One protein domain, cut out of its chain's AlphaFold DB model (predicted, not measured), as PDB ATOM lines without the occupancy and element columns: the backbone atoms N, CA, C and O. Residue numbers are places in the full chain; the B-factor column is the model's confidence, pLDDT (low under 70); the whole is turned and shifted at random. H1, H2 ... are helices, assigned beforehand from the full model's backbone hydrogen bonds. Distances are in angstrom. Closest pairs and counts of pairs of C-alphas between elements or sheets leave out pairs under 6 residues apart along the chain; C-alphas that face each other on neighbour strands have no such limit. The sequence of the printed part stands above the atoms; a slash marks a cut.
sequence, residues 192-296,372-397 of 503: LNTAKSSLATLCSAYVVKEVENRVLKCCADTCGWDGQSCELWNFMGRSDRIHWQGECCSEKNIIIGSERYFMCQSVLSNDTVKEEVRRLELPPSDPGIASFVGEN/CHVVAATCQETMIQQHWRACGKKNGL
ATOM      1  N   LEU A 192     -14.472  -5.599 -29.324       70.25
ATOM      2  CA  LEU A 192     -14.708  -4.816 -28.100       70.25
ATOM      3  C   LEU A 192     -15.259  -5.692 -26.971       70.25
ATOM      4  O   LEU A 192     -14.694  -5.741 -25.874       70.25
ATOM      5  N   ASN A 193     -16.332  -6.427 -27.272       66.75
ATOM      6  CA  ASN A 193     -17.036  -7.280 -26.317       66.75
ATOM      7  C   ASN A 193     -16.169  -8.432 -25.777       66.75
ATOM      8  O   ASN A 193     -16.382  -8.891 -24.653       66.75
ATOM      9  N   THR A 194     -15.183  -8.895 -26.551       65.81
ATOM     10  CA  THR A 194     -14.311 -10.023 -26.185       65.81
ATOM     11  C   THR A 194     -12.968  -9.599 -25.585       65.81
ATOM     12  O   THR A 194     -12.492 -10.254 -24.655       65.81
ATOM     13  N   ALA A 195     -12.354  -8.513 -26.065       58.94
ATOM     14  CA  ALA A 195     -10.986  -8.142 -25.701       58.94
ATOM     15  C   ALA A 195     -10.869  -7.334 -24.398       58.94
ATOM     16  O   ALA A 195      -9.857  -7.457 -23.714       58.94
ATOM     17  N   LYS A 196     -11.882  -6.527 -24.036       64.06
ATOM     18  CA  LYS A 196     -11.772  -5.429 -23.039       64.06
ATOM     19  C   LYS A 196     -10.769  -4.321 -23.422       64.06
ATOM     20  O   LYS A 196     -10.290  -3.587 -22.554       64.06
ATOM     21  N   SER A 197     -10.474  -4.187 -24.713       64.38
ATOM     22  CA  SER A 197      -9.737  -3.053 -25.285       64.38
ATOM     23  C   SER A 197     -10.641  -1.821 -25.424       64.38
ATOM     24  O   SER A 197     -11.864  -1.945 -25.408       64.38
ATOM     25  N   SER A 198     -10.058  -0.630 -25.591       67.50
ATOM     26  CA  SER A 198     -10.841   0.564 -25.948       67.50
ATOM     27  C   SER A 198     -11.209   0.562 -27.438       67.50
ATOM     28  O   SER A 198     -10.484  -0.023 -28.249       67.50
ATOM     29  N   LEU A 199     -12.290   1.259 -27.812       65.25
ATOM     30  CA  LEU A 199     -12.685   1.441 -29.216       65.25
ATOM     31  C   LEU A 199     -11.548   2.083 -30.019       65.25
ATOM     32  O   LEU A 199     -11.183   1.572 -31.069       65.25
ATOM     33  N   ALA A 200     -10.914   3.128 -29.479       58.38
ATOM     34  CA  ALA A 200      -9.776   3.786 -30.116       58.38
ATOM     35  C   ALA A 200      -8.603   2.821 -30.376       58.38
ATOM     36  O   ALA A 200      -8.006   2.873 -31.447       58.38
ATOM     37  N   THR A 201      -8.308   1.909 -29.440       63.81
ATOM     38  CA  THR A 201      -7.257   0.884 -29.592       63.81
ATOM     39  C   THR A 201      -7.600  -0.139 -30.676       63.81
ATOM     40  O   THR A 201      -6.712  -0.586 -31.394       63.81
ATOM     41  N   LEU A 202      -8.870  -0.536 -30.794       68.25
ATOM     42  CA  LEU A 202      -9.300  -1.506 -31.804       68.25
ATOM     43  C   LEU A 202      -9.434  -0.873 -33.189       68.25
ATOM     44  O   LEU A 202      -9.021  -1.498 -34.160       68.25
ATOM     45  N   CYS A 203      -9.925   0.363 -33.288       65.19
ATOM     46  CA  CYS A 203      -9.946   1.112 -34.541       65.19
ATOM     47  C   CYS A 203      -8.530   1.409 -35.038       65.19
ATOM     48  O   CYS A 203      -8.256   1.180 -36.210       65.19
ATOM     49  N   SER A 204      -7.609   1.851 -34.170       66.50
ATOM     50  CA  SER A 204      -6.220   2.078 -34.585       66.50
ATOM     51  C   SER A 204      -5.535   0.774 -34.985       66.50
ATOM     52  O   SER A 204      -4.911   0.735 -36.038       66.50
ATOM     53  N   ALA A 205      -5.722  -0.316 -34.231       68.62
ATOM     54  CA  ALA A 205      -5.231  -1.632 -34.632       68.62
ATOM     55  C   ALA A 205      -5.822  -2.095 -35.972       68.62
ATOM     56  O   ALA A 205      -5.088  -2.631 -36.791       68.62
ATOM     57  N   TYR A 206      -7.120  -1.893 -36.215       71.88
ATOM     58  CA  TYR A 206      -7.760  -2.309 -37.461       71.88
ATOM     59  C   TYR A 206      -7.260  -1.496 -38.657       71.88
ATOM     60  O   TYR A 206      -6.744  -2.071 -39.606       71.88
ATOM     61  N   VAL A 207      -7.339  -0.163 -38.579       70.44
ATOM     62  CA  VAL A 207      -6.918   0.743 -39.659       70.44
ATOM     63  C   VAL A 207      -5.434   0.575 -39.967       70.44
ATOM     64  O   VAL A 207      -5.076   0.451 -41.131       70.44
ATOM     65  N   VAL A 208      -4.569   0.499 -38.949       73.75
ATOM     66  CA  VAL A 208      -3.133   0.269 -39.165       73.75
ATOM     67  C   VAL A 208      -2.894  -1.085 -39.832       73.75
ATOM     68  O   VAL A 208      -2.114  -1.149 -40.775       73.75
ATOM     69  N   LYS A 209      -3.573  -2.159 -39.407       72.88
ATOM     70  CA  LYS A 209      -3.414  -3.472 -40.046       72.88
ATOM     71  C   LYS A 209      -3.939  -3.495 -41.480       72.88
ATOM     72  O   LYS A 209      -3.290  -4.105 -42.321       72.88
ATOM     73  N   GLU A 210      -5.061  -2.849 -41.775       74.12
ATOM     74  CA  GLU A 210      -5.629  -2.817 -43.127       74.12
ATOM     75  C   GLU A 210      -4.767  -1.977 -44.083       74.12
ATOM     76  O   GLU A 210      -4.447  -2.415 -45.187       74.12
ATOM     77  N   VAL A 211      -4.299  -0.808 -43.628       75.75
ATOM     78  CA  VAL A 211      -3.376   0.049 -44.387       75.75
ATOM     79  C   VAL A 211      -2.031  -0.647 -44.602       75.75
ATOM     80  O   VAL A 211      -1.554  -0.667 -45.735       75.75
ATOM     81  N   GLU A 212      -1.441  -1.274 -43.575       77.12
ATOM     82  CA  GLU A 212      -0.214  -2.069 -43.740       77.12
ATOM     83  C   GLU A 212      -0.423  -3.207 -44.748       77.12
ATOM     84  O   GLU A 212       0.377  -3.295 -45.670       77.12
ATOM     85  N   ASN A 213      -1.512  -3.990 -44.668       78.06
ATOM     86  CA  ASN A 213      -1.800  -5.061 -45.638       78.06
ATOM     87  C   ASN A 213      -1.914  -4.522 -47.076       78.06
ATOM     88  O   ASN A 213      -1.364  -5.115 -48.007       78.06
ATOM     89  N   ARG A 214      -2.626  -3.403 -47.283       78.12
ATOM     90  CA  ARG A 214      -2.861  -2.833 -48.621       78.12
ATOM     91  C   ARG A 214      -1.582  -2.251 -49.223       78.12
ATOM     92  O   ARG A 214      -1.263  -2.547 -50.376       78.12
ATOM     93  N   VAL A 215      -0.828  -1.475 -48.439       83.19
ATOM     94  CA  VAL A 215       0.467  -0.913 -48.855       83.19
ATOM     95  C   VAL A 215       1.482  -2.034 -49.074       83.19
ATOM     96  O   VAL A 215       2.135  -2.063 -50.115       83.19
ATOM     97  N   LEU A 216       1.566  -3.002 -48.154       85.06
ATOM     98  CA  LEU A 216       2.407  -4.186 -48.302       85.06
ATOM     99  C   LEU A 216       2.088  -4.916 -49.599       85.06
ATOM    100  O   LEU A 216       3.024  -5.169 -50.344       85.06
ATOM    101  N   LYS A 217       0.815  -5.208 -49.904       86.00
ATOM    102  CA  LYS A 217       0.438  -5.903 -51.144       86.00
ATOM    103  C   LYS A 217       0.955  -5.158 -52.378       86.00
ATOM    104  O   LYS A 217       1.692  -5.744 -53.163       86.00
ATOM    105  N   CYS A 218       0.650  -3.868 -52.525       89.06
ATOM    106  CA  CYS A 218       1.088  -3.100 -53.696       89.06
ATOM    107  C   CYS A 218       2.614  -3.013 -53.822       89.06
ATOM    108  O   CYS A 218       3.171  -3.158 -54.914       89.06
ATOM    109  N   CYS A 219       3.308  -2.807 -52.707       92.75
ATOM    110  CA  CYS A 219       4.761  -2.725 -52.676       92.75
ATOM    111  C   CYS A 219       5.439  -4.076 -52.945       92.75
ATOM    112  O   CYS A 219       6.415  -4.119 -53.699       92.75
ATOM    113  N   ALA A 220       4.888  -5.154 -52.384       89.94
ATOM    114  CA  ALA A 220       5.318  -6.535 -52.564       89.94
ATOM    115  C   ALA A 220       5.141  -6.984 -54.012       89.94
ATOM    116  O   ALA A 220       6.102  -7.463 -54.616       89.94
ATOM    117  N   ASP A 221       3.958  -6.761 -54.587       87.94
ATOM    118  CA  ASP A 221       3.671  -7.060 -55.987       87.94
ATOM    119  C   ASP A 221       4.647  -6.280 -56.884       87.94
ATOM    120  O   ASP A 221       5.356  -6.875 -57.695       87.94
ATOM    121  N   THR A 222       4.802  -4.966 -56.678       91.00
ATOM    122  CA  THR A 222       5.674  -4.119 -57.518       91.00
ATOM    123  C   THR A 222       7.148  -4.522 -57.473       91.00
ATOM    124  O   THR A 222       7.817  -4.535 -58.507       91.00
ATOM    125  N   CYS A 223       7.669  -4.877 -56.296       94.38
ATOM    126  CA  CYS A 223       9.072  -5.254 -56.145       94.38
ATOM    127  C   CYS A 223       9.344  -6.756 -56.365       94.38
ATOM    128  O   CYS A 223      10.511  -7.158 -56.405       94.38
ATOM    129  N   GLY A 224       8.301  -7.583 -56.504       92.06
ATOM    130  CA  GLY A 224       8.397  -9.044 -56.538       92.06
ATOM    131  C   GLY A 224       8.907  -9.631 -55.220       92.06
ATOM    132  O   GLY A 224       9.931 -10.309 -55.213       92.06
ATOM    133  N   TRP A 225       8.245  -9.312 -54.106       94.12
ATOM    134  CA  TRP A 225       8.583  -9.803 -52.766       94.12
ATOM    135  C   TRP A 225       8.224 -11.287 -52.595       94.12
ATOM    136  O   TRP A 225       7.053 -11.662 -52.617       94.12
ATOM    137  N   ASP A 226       9.231 -12.129 -52.361       88.38
ATOM    138  CA  ASP A 226       9.078 -13.576 -52.123       88.38
ATOM    139  C   ASP A 226       8.945 -13.957 -50.628       88.38
ATOM    140  O   ASP A 226       8.865 -15.139 -50.281       88.38
ATOM    141  N   GLY A 227       8.927 -12.968 -49.725       87.50
ATOM    142  CA  GLY A 227       9.026 -13.156 -48.271       87.50
ATOM    143  C   GLY A 227      10.452 -13.060 -47.707       87.50
ATOM    144  O   GLY A 227      10.637 -13.188 -46.495       87.50
ATOM    145  N   GLN A 228      11.462 -12.842 -48.553       91.00
ATOM    146  CA  GLN A 228      12.867 -12.683 -48.168       91.00
ATOM    147  C   GLN A 228      13.579 -11.538 -48.916       91.00
ATOM    148  O   GLN A 228      14.420 -10.853 -48.325       91.00
ATOM    149  N   SER A 229      13.274 -11.320 -50.195       93.19
ATOM    150  CA  SER A 229      13.838 -10.269 -51.040       93.19
ATOM    151  C   SER A 229      12.872  -9.804 -52.135       93.19
ATOM    152  O   SER A 229      12.052 -10.566 -52.635       93.19
ATOM    153  N   CYS A 230      12.984  -8.538 -52.531       94.88
ATOM    154  CA  CYS A 230      12.327  -8.015 -53.728       94.88
ATOM    155  C   CYS A 230      13.092  -8.445 -54.995       94.88
ATOM    156  O   CYS A 230      14.087  -7.811 -55.365       94.88
ATOM    157  N   GLU A 231      12.651  -9.502 -55.681       94.50
ATOM    158  CA  GLU A 231      13.352 -10.052 -56.852       94.50
ATOM    159  C   GLU A 231      13.480  -9.061 -58.024       94.50
ATOM    160  O   GLU A 231      14.451  -9.114 -58.786       94.50
ATOM    161  N   LEU A 232      12.507  -8.161 -58.199       92.44
ATOM    162  CA  LEU A 232      12.474  -7.198 -59.306       92.44
ATOM    163  C   LEU A 232      13.313  -5.939 -59.031       92.44
ATOM    164  O   LEU A 232      13.632  -5.194 -59.962       92.44
ATOM    165  N   TRP A 233      13.748  -5.724 -57.785       93.38
ATOM    166  CA  TRP A 233      14.420  -4.500 -57.334       93.38
ATOM    167  C   TRP A 233      15.634  -4.092 -58.178       93.38
ATOM    168  O   TRP A 233      15.813  -2.924 -58.519       93.38
ATOM    169  N   ASN A 234      16.478  -5.055 -58.558       92.12
ATOM    170  CA  ASN A 234      17.682  -4.780 -59.352       92.12
ATOM    171  C   ASN A 234      17.378  -4.424 -60.818       92.12
ATOM    172  O   ASN A 234      18.234  -3.872 -61.515       92.12
ATOM    173  N   PHE A 235      16.164  -4.717 -61.286       92.06
ATOM    174  CA  PHE A 235      15.708  -4.417 -62.638       92.06
ATOM    175  C   PHE A 235      15.024  -3.045 -62.713       92.06
ATOM    176  O   PHE A 235      15.177  -2.367 -63.729       92.06
ATOM    177  N   MET A 236      14.390  -2.579 -61.635       91.06
ATOM    178  CA  MET A 236      13.796  -1.239 -61.536       91.06
ATOM    179  C   MET A 236      14.785  -0.110 -61.901       91.06
ATOM    180  O   MET A 236      15.989  -0.154 -61.606       91.06
ATOM    181  N   GLY A 237      14.279   0.939 -62.552       90.00
ATOM    182  CA  GLY A 237      15.032   2.147 -62.874       90.00
ATOM    183  C   GLY A 237      15.501   2.898 -61.625       90.00
ATOM    184  O   GLY A 237      15.123   2.597 -60.495       90.00
ATOM    185  N   ARG A 238      16.371   3.904 -61.796       90.88
ATOM    186  CA  ARG A 238      16.768   4.757 -60.658       90.88
ATOM    187  C   ARG A 238      15.588   5.594 -60.148       90.88
ATOM    188  O   ARG A 238      15.493   5.784 -58.944       90.88
ATOM    189  N   SER A 239      14.726   6.072 -61.048       88.31
ATOM    190  CA  SER A 239      13.531   6.845 -60.687       88.31
ATOM    191  C   SER A 239      12.516   5.970 -59.955       88.31
ATOM    192  O   SER A 239      12.152   6.289 -58.830       88.31
ATOM    193  N   ASP A 240      12.165   4.821 -60.542       88.81
ATOM    194  CA  ASP A 240      11.237   3.836 -59.967       88.81
ATOM    195  C   ASP A 240      11.654   3.433 -58.547       88.81
ATOM    196  O   ASP A 240      10.854   3.475 -57.623       88.81
ATOM    197  N   ARG A 241      12.945   3.145 -58.332       91.81
ATOM    198  CA  ARG A 241      13.471   2.810 -57.000       91.81
ATOM    199  C   ARG A 241      13.336   3.938 -55.981       91.81
ATOM    200  O   ARG A 241      13.095   3.645 -54.817       91.81
ATOM    201  N   ILE A 242      13.491   5.198 -56.391       86.31
ATOM    202  CA  ILE A 242      13.303   6.356 -55.502       86.31
ATOM    203  C   ILE A 242      11.816   6.545 -55.181       86.31
ATOM    204  O   ILE A 242      11.483   6.795 -54.026       86.31
ATOM    205  N   HIS A 243      10.930   6.396 -56.168       85.88
ATOM    206  CA  HIS A 243       9.483   6.510 -55.973       85.88
ATOM    207  C   HIS A 243       8.955   5.394 -55.066       85.88
ATOM    208  O   HIS A 243       8.399   5.687 -54.013       85.88
ATOM    209  N   TRP A 244       9.258   4.134 -55.391       91.75
ATOM    210  CA  TRP A 244       8.920   2.971 -54.571       91.75
ATOM    211  C   TRP A 244       9.496   3.092 -53.152       91.75
ATOM    212  O   TRP A 244       8.801   2.805 -52.186       91.75
ATOM    213  N   GLN A 245      10.735   3.577 -52.970       89.69
ATOM    214  CA  GLN A 245      11.270   3.841 -51.622       89.69
ATOM    215  C   GLN A 245      10.497   4.935 -50.889       89.69
ATOM    216  O   GLN A 245      10.293   4.812 -49.683       89.69
ATOM    217  N   GLY A 246      10.061   5.977 -51.598       86.44
ATOM    218  CA  GLY A 246       9.184   7.012 -51.066       86.44
ATOM    219  C   GLY A 246       7.883   6.419 -50.531       86.44
ATOM    220  O   GLY A 246       7.612   6.522 -49.336       86.44
ATOM    221  N   GLU A 247       7.120   5.748 -51.390       85.94
ATOM    222  CA  GLU A 247       5.788   5.233 -51.057       85.94
ATOM    223  C   GLU A 247       5.834   4.057 -50.073       85.94
ATOM    224  O   GLU A 247       5.139   4.049 -49.061       85.94
ATOM    225  N   CYS A 248       6.698   3.073 -50.318       89.94
ATOM    226  CA  CYS A 248       6.718   1.837 -49.542       89.94
ATOM    227  C   CYS A 248       7.494   1.956 -48.227       89.94
ATOM    228  O   CYS A 248       7.155   1.258 -47.266       89.94
ATOM    229  N   CYS A 249       8.533   2.804 -48.189       87.69
ATOM    230  CA  CYS A 249       9.567   2.757 -47.151       87.69
ATOM    231  C   CYS A 249       9.925   4.094 -46.477       87.69
ATOM    232  O   CYS A 249      10.673   4.064 -45.500       87.69
ATOM    233  N   SER A 250       9.428   5.246 -46.948       77.00
ATOM    234  CA  SER A 250       9.702   6.550 -46.310       77.00
ATOM    235  C   SER A 250       8.596   7.013 -45.353       77.00
ATOM    236  O   SER A 250       8.784   7.961 -44.585       77.00
ATOM    237  N   GLU A 251       7.448   6.331 -45.358       67.12
ATOM    238  CA  GLU A 251       6.356   6.593 -44.427       67.12
ATOM    239  C   GLU A 251       6.772   6.368 -42.972       67.12
ATOM    240  O   GLU A 251       7.388   5.364 -42.612       67.12
ATOM    241  N   LYS A 252       6.333   7.268 -42.090       61.12
ATOM    242  CA  LYS A 252       6.715   7.264 -40.669       61.12
ATOM    243  C   LYS A 252       6.086   6.149 -39.823       61.12
ATOM    244  O   LYS A 252       6.287   6.138 -38.614       61.12
ATOM    245  N   ASN A 253       5.319   5.255 -40.443       65.50
ATOM    246  CA  ASN A 253       4.406   4.339 -39.761       65.50
ATOM    247  C   ASN A 253       4.798   2.857 -39.894       65.50
ATOM    248  O   ASN A 253       4.071   2.004 -39.395       65.50
ATOM    249  N   ILE A 254       5.933   2.539 -40.534       73.75
ATOM    250  CA  ILE A 254       6.383   1.153 -40.734       73.75
ATOM    251  C   ILE A 254       6.612   0.471 -39.381       73.75
ATOM    252  O   ILE A 254       7.550   0.798 -38.648       73.75
ATOM    253  N   ILE A 255       5.781  -0.522 -39.074       72.62
ATOM    254  CA  ILE A 255       5.887  -1.299 -37.838       72.62
ATOM    255  C   ILE A 255       7.162  -2.151 -37.875       72.62
ATOM    256  O   ILE A 255       7.337  -3.002 -38.747       72.62
ATOM    257  N   ILE A 256       8.052  -1.968 -36.896       70.88
ATOM    258  CA  ILE A 256       9.299  -2.738 -36.803       70.88
ATOM    259  C   ILE A 256       8.983  -4.232 -36.659       70.88
ATOM    260  O   ILE A 256       8.322  -4.648 -35.711       70.88
ATOM    261  N   GLY A 257       9.514  -5.041 -37.577       71.88
ATOM    262  CA  GLY A 257       9.271  -6.485 -37.628       71.88
ATOM    263  C   GLY A 257       8.062  -6.909 -38.468       71.88
ATOM    264  O   GLY A 257       7.846  -8.109 -38.605       71.88
ATOM    265  N   SER A 258       7.313  -5.980 -39.077       79.81
ATOM    266  CA  SER A 258       6.314  -6.343 -40.088       79.81
ATOM    267  C   SER A 258       6.962  -6.899 -41.363       79.81
ATOM    268  O   SER A 258       8.150  -6.697 -41.632       79.81
ATOM    269  N   GLU A 259       6.165  -7.563 -42.200       83.44
ATOM    270  CA  GLU A 259       6.594  -7.959 -43.548       83.44
ATOM    271  C   GLU A 259       7.024  -6.730 -44.375       83.44
ATOM    272  O   GLU A 259       8.042  -6.792 -45.063       83.44
ATOM    273  N   ARG A 260       6.348  -5.574 -44.224       86.56
ATOM    274  CA  ARG A 260       6.744  -4.303 -44.862       86.56
ATOM    275  C   ARG A 260       8.124  -3.835 -44.400       86.56
ATOM    276  O   ARG A 260       8.948  -3.448 -45.227       86.56
ATOM    277  N   TYR A 261       8.418  -3.943 -43.104       85.50
ATOM    278  CA  TYR A 261       9.744  -3.652 -42.558       85.50
ATOM    279  C   TYR A 261      10.834  -4.556 -43.160       85.50
ATOM    280  O   TYR A 261      11.880  -4.052 -43.577       85.50
ATOM    281  N   PHE A 262      10.601  -5.870 -43.260       86.12
ATOM    282  CA  PHE A 262      11.571  -6.797 -43.861       86.12
ATOM    283  C   PHE A 262      11.739  -6.587 -45.373       86.12
ATOM    284  O   PHE A 262      12.867  -6.601 -45.870       86.12
ATOM    285  N   MET A 263      10.651  -6.301 -46.086       91.69
ATOM    286  CA  MET A 263      10.656  -5.946 -47.505       91.69
ATOM    287  C   MET A 263      11.497  -4.691 -47.764       91.69
ATOM    288  O   MET A 263      12.441  -4.742 -48.556       91.69
ATOM    289  N   CYS A 264      11.254  -3.606 -47.024       90.81
ATOM    290  CA  CYS A 264      12.069  -2.390 -47.074       90.81
ATOM    291  C   CYS A 264      13.540  -2.654 -46.715       90.81
ATOM    292  O   CYS A 264      14.447  -2.155 -47.386       90.81
ATOM    293  N   GLN A 265      13.799  -3.485 -45.701       88.25
ATOM    294  CA  GLN A 265      15.154  -3.879 -45.316       88.25
ATOM    295  C   GLN A 265      15.888  -4.667 -46.416       88.25
ATOM    296  O   GLN A 265      17.115  -4.591 -46.487       88.25
ATOM    297  N   SER A 266      15.174  -5.394 -47.284       90.81
ATOM    298  CA  SER A 266      15.788  -6.174 -48.369       90.81
ATOM    299  C   SER A 266      16.333  -5.323 -49.524       90.81
ATOM    300  O   SER A 266      17.242  -5.762 -50.231       90.81
ATOM    301  N   VAL A 267      15.814  -4.102 -49.704       89.44
ATOM    302  CA  VAL A 267      16.141  -3.227 -50.844       89.44
ATOM    303  C   VAL A 267      16.972  -1.997 -50.488       89.44
ATOM    304  O   VAL A 267      17.662  -1.437 -51.346       89.44
ATOM    305  N   LEU A 268      16.912  -1.560 -49.231       83.38
ATOM    306  CA  LEU A 268      17.644  -0.407 -48.714       83.38
ATOM    307  C   LEU A 268      19.023  -0.817 -48.173       83.38
ATOM    308  O   LEU A 268      19.207  -1.876 -47.575       83.38
ATOM    309  N   SER A 269      20.015   0.063 -48.323       71.31
ATOM    310  CA  SER A 269      21.345  -0.145 -47.743       71.31
ATOM    311  C   SER A 269      21.311  -0.175 -46.211       71.31
ATOM    312  O   SER A 269      20.654   0.642 -45.565       71.31
ATOM    313  N   ASN A 270      22.083  -1.098 -45.631       62.47
ATOM    314  CA  ASN A 270      22.051  -1.492 -44.213       62.47
ATOM    315  C   ASN A 270      22.228  -0.330 -43.205       62.47
ATOM    316  O   ASN A 270      21.749  -0.423 -42.074       62.47
ATOM    317  N   ASP A 271      22.915   0.744 -43.604       64.31
ATOM    318  CA  ASP A 271      23.153   1.929 -42.769       64.31
ATOM    319  C   ASP A 271      22.039   2.982 -42.903       64.31
ATOM    320  O   ASP A 271      21.724   3.671 -41.936       64.31
ATOM    321  N   THR A 272      21.390   3.050 -44.068       63.03
ATOM    322  CA  THR A 272      20.244   3.929 -44.348       63.03
ATOM    323  C   THR A 272      19.026   3.479 -43.544       63.03
ATOM    324  O   THR A 272      18.499   4.254 -42.753       63.03
ATOM    325  N   VAL A 273      18.670   2.185 -43.629       59.44
ATOM    326  CA  VAL A 273      17.542   1.593 -42.876       59.44
ATOM    327  C   VAL A 273      17.671   1.849 -41.383       59.44
ATOM    328  O   VAL A 273      16.711   2.247 -40.736       59.44
ATOM    329  N   LYS A 274      18.855   1.610 -40.807       59.41
ATOM    330  CA  LYS A 274      19.044   1.726 -39.357       59.41
ATOM    331  C   LYS A 274      18.914   3.155 -38.863       59.41
ATOM    332  O   LYS A 274      18.520   3.328 -37.719       59.41
ATOM    333  N   GLU A 275      19.272   4.143 -39.673       64.75
ATOM    334  CA  GLU A 275      19.190   5.547 -39.283       64.75
ATOM    335  C   GLU A 275      17.796   6.126 -39.556       64.75
ATOM    336  O   GLU A 275      17.263   6.824 -38.698       64.75
ATOM    337  N   GLU A 276      17.156   5.796 -40.683       60.78
ATOM    338  CA  GLU A 276      15.775   6.220 -40.945       60.78
ATOM    339  C   GLU A 276      14.781   5.506 -40.034       60.78
ATOM    340  O   GLU A 276      14.062   6.193 -39.320       60.78
ATOM    341  N   VAL A 277      14.806   4.175 -39.904       57.12
ATOM    342  CA  VAL A 277      13.901   3.475 -38.971       57.12
ATOM    343  C   VAL A 277      14.098   3.963 -37.530       57.12
ATOM    344  O   VAL A 277      13.109   4.188 -36.846       57.12
ATOM    345  N   ARG A 278      15.328   4.251 -37.071       61.34
ATOM    346  CA  ARG A 278      15.553   4.872 -35.744       61.34
ATOM    347  C   ARG A 278      15.068   6.314 -35.617       61.34
ATOM    348  O   ARG A 278      14.817   6.765 -34.508       61.34
ATOM    349  N   ARG A 279      14.970   7.070 -36.710       55.75
ATOM    350  CA  ARG A 279      14.349   8.407 -36.706       55.75
ATOM    351  C   ARG A 279      12.828   8.331 -36.781       55.75
ATOM    352  O   ARG A 279      12.158   9.271 -36.361       55.75
ATOM    353  N   LEU A 280      12.310   7.227 -37.313       52.56
ATOM    354  CA  LEU A 280      10.895   6.878 -37.352       52.56
ATOM    355  C   LEU A 280      10.439   6.116 -36.092       52.56
ATOM    356  O   LEU A 280       9.237   6.022 -35.861       52.56
ATOM    357  N   GLU A 281      11.364   5.692 -35.216       53.53
ATOM    358  CA  GLU A 281      11.111   5.411 -33.794       53.53
ATOM    359  C   GLU A 281      10.663   6.705 -33.082       53.53
ATOM    360  O   GLU A 281      11.367   7.279 -32.248       53.53
ATOM    361  N   LEU A 282       9.447   7.167 -33.377       45.66
ATOM    362  CA  LEU A 282       8.708   7.999 -32.443       45.66
ATOM    363  C   LEU A 282       8.524   7.154 -31.175       45.66
ATOM    364  O   LEU A 282       7.874   6.107 -31.253       45.66
ATOM    365  N   PRO A 283       9.070   7.551 -30.005       47.91
ATOM    366  CA  PRO A 283       8.694   6.901 -28.759       47.91
ATOM    367  C   PRO A 283       7.174   7.073 -28.639       47.91
ATOM    368  O   PRO A 283       6.720   8.221 -28.649       47.91
ATOM    369  N   PRO A 284       6.379   5.985 -28.605       49.50
ATOM    370  CA  PRO A 284       4.945   6.122 -28.768       49.50
ATOM    371  C   PRO A 284       4.388   7.025 -27.675       49.50
ATOM    372  O   PRO A 284       4.560   6.754 -26.484       49.50
ATOM    373  N   SER A 285       3.695   8.084 -28.086       47.78
ATOM    374  CA  SER A 285       2.899   8.914 -27.181       47.78
ATOM    375  C   SER A 285       1.781   8.105 -26.514       47.78
ATOM    376  O   SER A 285       1.322   8.478 -25.437       47.78
ATOM    377  N   ASP A 286       1.400   6.974 -27.115       53.56
ATOM    378  CA  ASP A 286       0.554   5.945 -26.525       53.56
ATOM    379  C   ASP A 286       1.197   4.549 -26.716       53.56
ATOM    380  O   ASP A 286       1.390   4.143 -27.865       53.56
ATOM    381  N   PRO A 287       1.560   3.794 -25.651       55.53
ATOM    382  CA  PRO A 287       2.307   2.526 -25.739       55.53
ATOM    383  C   PRO A 287       1.441   1.331 -26.188       55.53
ATOM    384  O   PRO A 287       1.545   0.231 -25.641       55.53
ATOM    385  N   GLY A 288       0.559   1.563 -27.159       62.53
ATOM    386  CA  GLY A 288      -0.384   0.577 -27.660       62.53
ATOM    387  C   GLY A 288       0.292  -0.546 -28.448       62.53
ATOM    388  O   GLY A 288       1.216  -0.306 -29.215       62.53
ATOM    389  N   ILE A 289      -0.195  -1.780 -28.322       63.88
ATOM    390  CA  ILE A 289       0.338  -2.965 -29.026       63.88
ATOM    391  C   ILE A 289       0.343  -2.772 -30.551       63.88
ATOM    392  O   ILE A 289       1.239  -3.264 -31.233       63.88
ATOM    393  N   ALA A 290      -0.637  -2.030 -31.073       61.19
ATOM    394  CA  ALA A 290      -0.821  -1.768 -32.497       61.19
ATOM    395  C   ALA A 290       0.366  -1.060 -33.179       61.19
ATOM    396  O   ALA A 290       0.542  -1.230 -34.378       61.19
ATOM    397  N   SER A 291       1.195  -0.302 -32.447       64.75
ATOM    398  CA  SER A 291       2.381   0.363 -33.015       64.75
ATOM    399  C   SER A 291       3.636  -0.521 -33.047       64.75
ATOM    400  O   SER A 291       4.678  -0.095 -33.539       64.75
ATOM    401  N   PHE A 292       3.553  -1.751 -32.528       67.06
ATOM    402  CA  PHE A 292       4.711  -2.615 -32.279       67.06
ATOM    403  C   PHE A 292       4.591  -4.043 -32.835       67.06
ATOM    404  O   PHE A 292       5.515  -4.841 -32.672       67.06
ATOM    405  N   VAL A 293       3.444  -4.407 -33.409       70.19
ATOM    406  CA  VAL A 293       3.127  -5.783 -33.808       70.19
ATOM    407  C   VAL A 293       2.493  -5.765 -35.193       70.19
ATOM    408  O   VAL A 293       1.509  -5.058 -35.399       70.19
ATOM    409  N   GLY A 294       3.049  -6.535 -36.132       66.38
ATOM    410  CA  GLY A 294       2.600  -6.529 -37.521       66.38
ATOM    411  C   GLY A 294       1.159  -7.016 -37.733       66.38
ATOM    412  O   GLY A 294       0.520  -7.618 -36.862       66.38
ATOM    413  N   GLU A 295       0.663  -6.795 -38.951       66.38
ATOM    414  CA  GLU A 295      -0.616  -7.294 -39.484       66.38
ATOM    415  C   GLU A 295      -0.962  -8.720 -39.030       66.38
ATOM    416  O   GLU A 295      -1.994  -8.949 -38.392       66.38
ATOM    417  N   ASN A 296      -0.041  -9.655 -39.246       69.38
ATOM    418  CA  ASN A 296      -0.237 -11.087 -39.035       69.38
ATOM    419  C   ASN A 296       0.444 -11.563 -37.754       69.38
ATOM    420  O   ASN A 296       0.945 -12.686 -37.689       69.38
ATOM    421  N   CYS A 372       4.936 -11.877 -64.927       56.47
ATOM    422  CA  CYS A 372       4.670 -10.430 -64.910       56.47
ATOM    423  C   CYS A 372       3.200 -10.060 -64.628       56.47
ATOM    424  O   CYS A 372       2.768  -8.956 -64.967       56.47
ATOM    425  N   HIS A 373       2.407 -10.982 -64.075       59.16
ATOM    426  CA  HIS A 373       0.995 -10.735 -63.788       59.16
ATOM    427  C   HIS A 373       0.807 -10.015 -62.442       59.16
ATOM    428  O   HIS A 373       1.114 -10.570 -61.390       59.16
ATOM    429  N   VAL A 374       0.226  -8.813 -62.464       54.72
ATOM    430  CA  VAL A 374      -0.170  -8.059 -61.260       54.72
ATOM    431  C   VAL A 374      -1.679  -8.204 -61.076       54.72
ATOM    432  O   VAL A 374      -2.436  -7.833 -61.965       54.72
ATOM    433  N   VAL A 375      -2.134  -8.753 -59.944       51.09
ATOM    434  CA  VAL A 375      -3.573  -8.882 -59.614       51.09
ATOM    435  C   VAL A 375      -3.941  -7.874 -58.525       51.09
ATOM    436  O   VAL A 375      -4.233  -8.227 -57.373       51.09
ATOM    437  N   ALA A 376      -3.866  -6.589 -58.871       51.69
ATOM    438  CA  ALA A 376      -4.081  -5.515 -57.911       51.69
ATOM    439  C   ALA A 376      -4.693  -4.252 -58.539       51.69
ATOM    440  O   ALA A 376      -4.055  -3.206 -58.612       51.69
ATOM    441  N   ALA A 377      -5.984  -4.336 -58.881       49.62
ATOM    442  CA  ALA A 377      -6.827  -3.195 -59.269       49.62
ATOM    443  C   ALA A 377      -6.900  -2.066 -58.209       49.62
ATOM    444  O   ALA A 377      -7.458  -1.006 -58.457       49.62
ATOM    445  N   THR A 378      -6.345  -2.287 -57.012       61.28
ATOM    446  CA  THR A 378      -6.310  -1.334 -55.894       61.28
ATOM    447  C   THR A 378      -4.974  -0.601 -55.729       61.28
ATOM    448  O   THR A 378      -4.802   0.097 -54.731       61.28
ATOM    449  N   CYS A 379      -3.999  -0.814 -56.616       70.06
ATOM    450  CA  CYS A 379      -2.702  -0.136 -56.558       70.06
ATOM    451  C   CYS A 379      -2.670   1.081 -57.482       70.06
ATOM    452  O   CYS A 379      -3.358   1.109 -58.498       70.06
ATOM    453  N   GLN A 380      -1.843   2.077 -57.150       72.38
ATOM    454  CA  GLN A 380      -1.639   3.218 -58.041       72.38
ATOM    455  C   GLN A 380      -1.074   2.757 -59.391       72.38
ATOM    456  O   GLN A 380      -0.208   1.881 -59.453       72.38
ATOM    457  N   GLU A 381      -1.534   3.386 -60.471       69.25
ATOM    458  CA  GLU A 381      -1.149   3.040 -61.845       69.25
ATOM    459  C   GLU A 381       0.377   3.105 -62.053       69.25
ATOM    460  O   GLU A 381       0.970   2.241 -62.701       69.25
ATOM    461  N   THR A 382       1.039   4.073 -61.410       72.44
ATOM    462  CA  THR A 382       2.502   4.236 -61.378       72.44
ATOM    463  C   THR A 382       3.231   2.972 -60.915       72.44
ATOM    464  O   THR A 382       4.251   2.602 -61.498       72.44
ATOM    465  N   MET A 383       2.707   2.293 -59.896       72.25
ATOM    466  CA  MET A 383       3.282   1.082 -59.307       72.25
ATOM    467  C   MET A 383       3.075  -0.139 -60.215       72.25
ATOM    468  O   MET A 383       4.007  -0.914 -60.433       72.25
ATOM    469  N   ILE A 384       1.904  -0.253 -60.852       74.00
ATOM    470  CA  ILE A 384       1.613  -1.301 -61.846       74.00
ATOM    471  C   ILE A 384       2.559  -1.167 -63.055       74.00
ATOM    472  O   ILE A 384       3.224  -2.132 -63.442       74.00
ATOM    473  N   GLN A 385       2.714   0.048 -63.594       74.75
ATOM    474  CA  GLN A 385       3.657   0.329 -64.682       74.75
ATOM    475  C   GLN A 385       5.112   0.006 -64.285       74.75
ATOM    476  O   GLN A 385       5.868  -0.559 -65.081       74.75
ATOM    477  N   GLN A 386       5.525   0.317 -63.048       77.25
ATOM    478  CA  GLN A 386       6.863  -0.017 -62.539       77.25
ATOM    479  C   GLN A 386       7.104  -1.526 -62.433       77.25
ATOM    480  O   GLN A 386       8.191  -1.983 -62.802       77.25
ATOM    481  N   HIS A 387       6.106  -2.304 -61.998       76.56
ATOM    482  CA  HIS A 387       6.191  -3.764 -62.010       76.56
ATOM    483  C   HIS A 387       6.441  -4.276 -63.430       76.56
ATOM    484  O   HIS A 387       7.400  -5.019 -63.660       76.56
ATOM    485  N   TRP A 388       5.615  -3.863 -64.399       76.25
ATOM    486  CA  TRP A 388       5.747  -4.307 -65.789       76.25
ATOM    487  C   TRP A 388       7.114  -3.930 -66.374       76.25
ATOM    488  O   TRP A 388       7.754  -4.781 -66.993       76.25
ATOM    489  N   ARG A 389       7.633  -2.724 -66.091       79.31
ATOM    490  CA  ARG A 389       9.006  -2.314 -66.456       79.31
ATOM    491  C   ARG A 389      10.074  -3.245 -65.889       79.31
ATOM    492  O   ARG A 389      10.950  -3.711 -66.624       79.31
ATOM    493  N   ALA A 390      10.017  -3.524 -64.589       75.56
ATOM    494  CA  ALA A 390      11.021  -4.336 -63.917       75.56
ATOM    495  C   ALA A 390      10.947  -5.815 -64.339       75.56
ATOM    496  O   ALA A 390      11.981  -6.424 -64.626       75.56
ATOM    497  N   CYS A 391       9.741  -6.376 -64.454       79.00
ATOM    498  CA  CYS A 391       9.532  -7.746 -64.911       79.00
ATOM    499  C   CYS A 391       9.876  -7.925 -66.395       79.00
ATOM    500  O   CYS A 391      10.569  -8.881 -66.751       79.00
ATOM    501  N   GLY A 392       9.494  -6.977 -67.256       74.12
ATOM    502  CA  GLY A 392       9.873  -6.971 -68.667       74.12
ATOM    503  C   GLY A 392      11.388  -7.062 -68.833       74.12
ATOM    504  O   GLY A 392      11.910  -7.986 -69.457       74.12
ATOM    505  N   LYS A 393      12.114  -6.173 -68.150       80.56
ATOM    506  CA  LYS A 393      13.579  -6.140 -68.167       80.56
ATOM    507  C   LYS A 393      14.236  -7.381 -67.545       80.56
ATOM    508  O   LYS A 393      15.273  -7.809 -68.050       80.56
ATOM    509  N   LYS A 394      13.656  -7.985 -66.496       79.00
ATOM    510  CA  LYS A 394      14.118  -9.274 -65.932       79.00
ATOM    511  C   LYS A 394      14.065 -10.402 -66.966       79.00
ATOM    512  O   LYS A 394      14.969 -11.230 -67.001       79.00
ATOM    513  N   ASN A 395      13.060 -10.381 -67.838       74.31
ATOM    514  CA  ASN A 395      12.878 -11.339 -68.929       74.31
ATOM    515  C   ASN A 395      13.538 -10.895 -70.256       74.31
ATOM    516  O   ASN A 395      13.279 -11.486 -71.298       74.31
ATOM    517  N   GLY A 396      14.396  -9.864 -70.243       73.00
ATOM    518  CA  GLY A 396      15.122  -9.386 -71.431       73.00
ATOM    519  C   GLY A 396      14.291  -8.569 -72.431       73.00
ATOM    520  O   GLY A 396      14.793  -8.218 -73.498       73.00
ATOM    521  N   LEU A 397      13.045  -8.240 -72.090       71.50
ATOM    522  CA  LEU A 397      12.102  -7.541 -72.959       71.50
ATOM    523  C   LEU A 397      12.407  -6.033 -73.014       71.50
ATOM    524  O   LEU A 397      12.840  -5.433 -72.025       71.50
TER     525      LEU A 397
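AT A GLANCE: This is residues 192 to 296 and 372 to 397 of the 503 residues of an uncharacterized protein of Symbiodinium microadriaticum (UniProt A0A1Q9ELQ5). The long helix H2 is the spine, with the shorter helices H3 and H4 packed on its later part and H6 at its last end, reaching on beyond it. H5 lies past H4, away from H2, and the loop of residues 281 to 296 folds back toward H2; residues 193 to 200 stick out at the opposite end. The printed part has 131 residues with six named helices, H1 to H6 in chain order, and no named strand; the class is all helix. It is compact, with a radius of gyration of the C-alphas of 16.2 A, yet elongated, spanning 55 by 34 by 22 A.

HOW THE PARTS SIT: H2, residues 199 to 223, is the hub, touching three helices. Its residues 215 to 219 touch H3, residues 238 to 249, in a helical hairpin at a shallow tilt of 19 degrees, opposite ways; the closest C-alphas, of Cys 219 and Cys 248, are 5.9 A apart. H4, residues 259 to 267, touches residues 212 to 220 of H2, closest at the C-alphas of Leu 216 and Arg 260, 5.5 A, the same way at a shallow tilt of 34.6 degrees, only just short of steep. H6, residues 381 to 394, touches H2 at a steep tilt of 38 degrees, with C-alphas 222 and 387 closest, 4.5 A. H5, residues 270 to 280, is close to H4 but not clearly touching: C-alphas 265 and 273 are 6.4 A apart. In H2, H3 and H6 every O i to N i+4 pair is within hydrogen-bond range; H4 has 4 of 5, H5 6 of 7.

IN THESE COORDINATES: H2 is 35.3 A long, from C-alpha 199 at (-12.685, 1.441, -29.216); H6, 20.0 A, ends at C-alpha 394 at (14.118, -9.274, -65.932). H1 is residues 192 to 195.

THE WHOLE: Residues 297 to 371 are not printed, a gap of 26.3 A between C-alphas 296 and 372. The link from H2 to H3 is long. Mean pLDDT of the printed part is 74.3; 50 residues are under 70, among them 270 to 292.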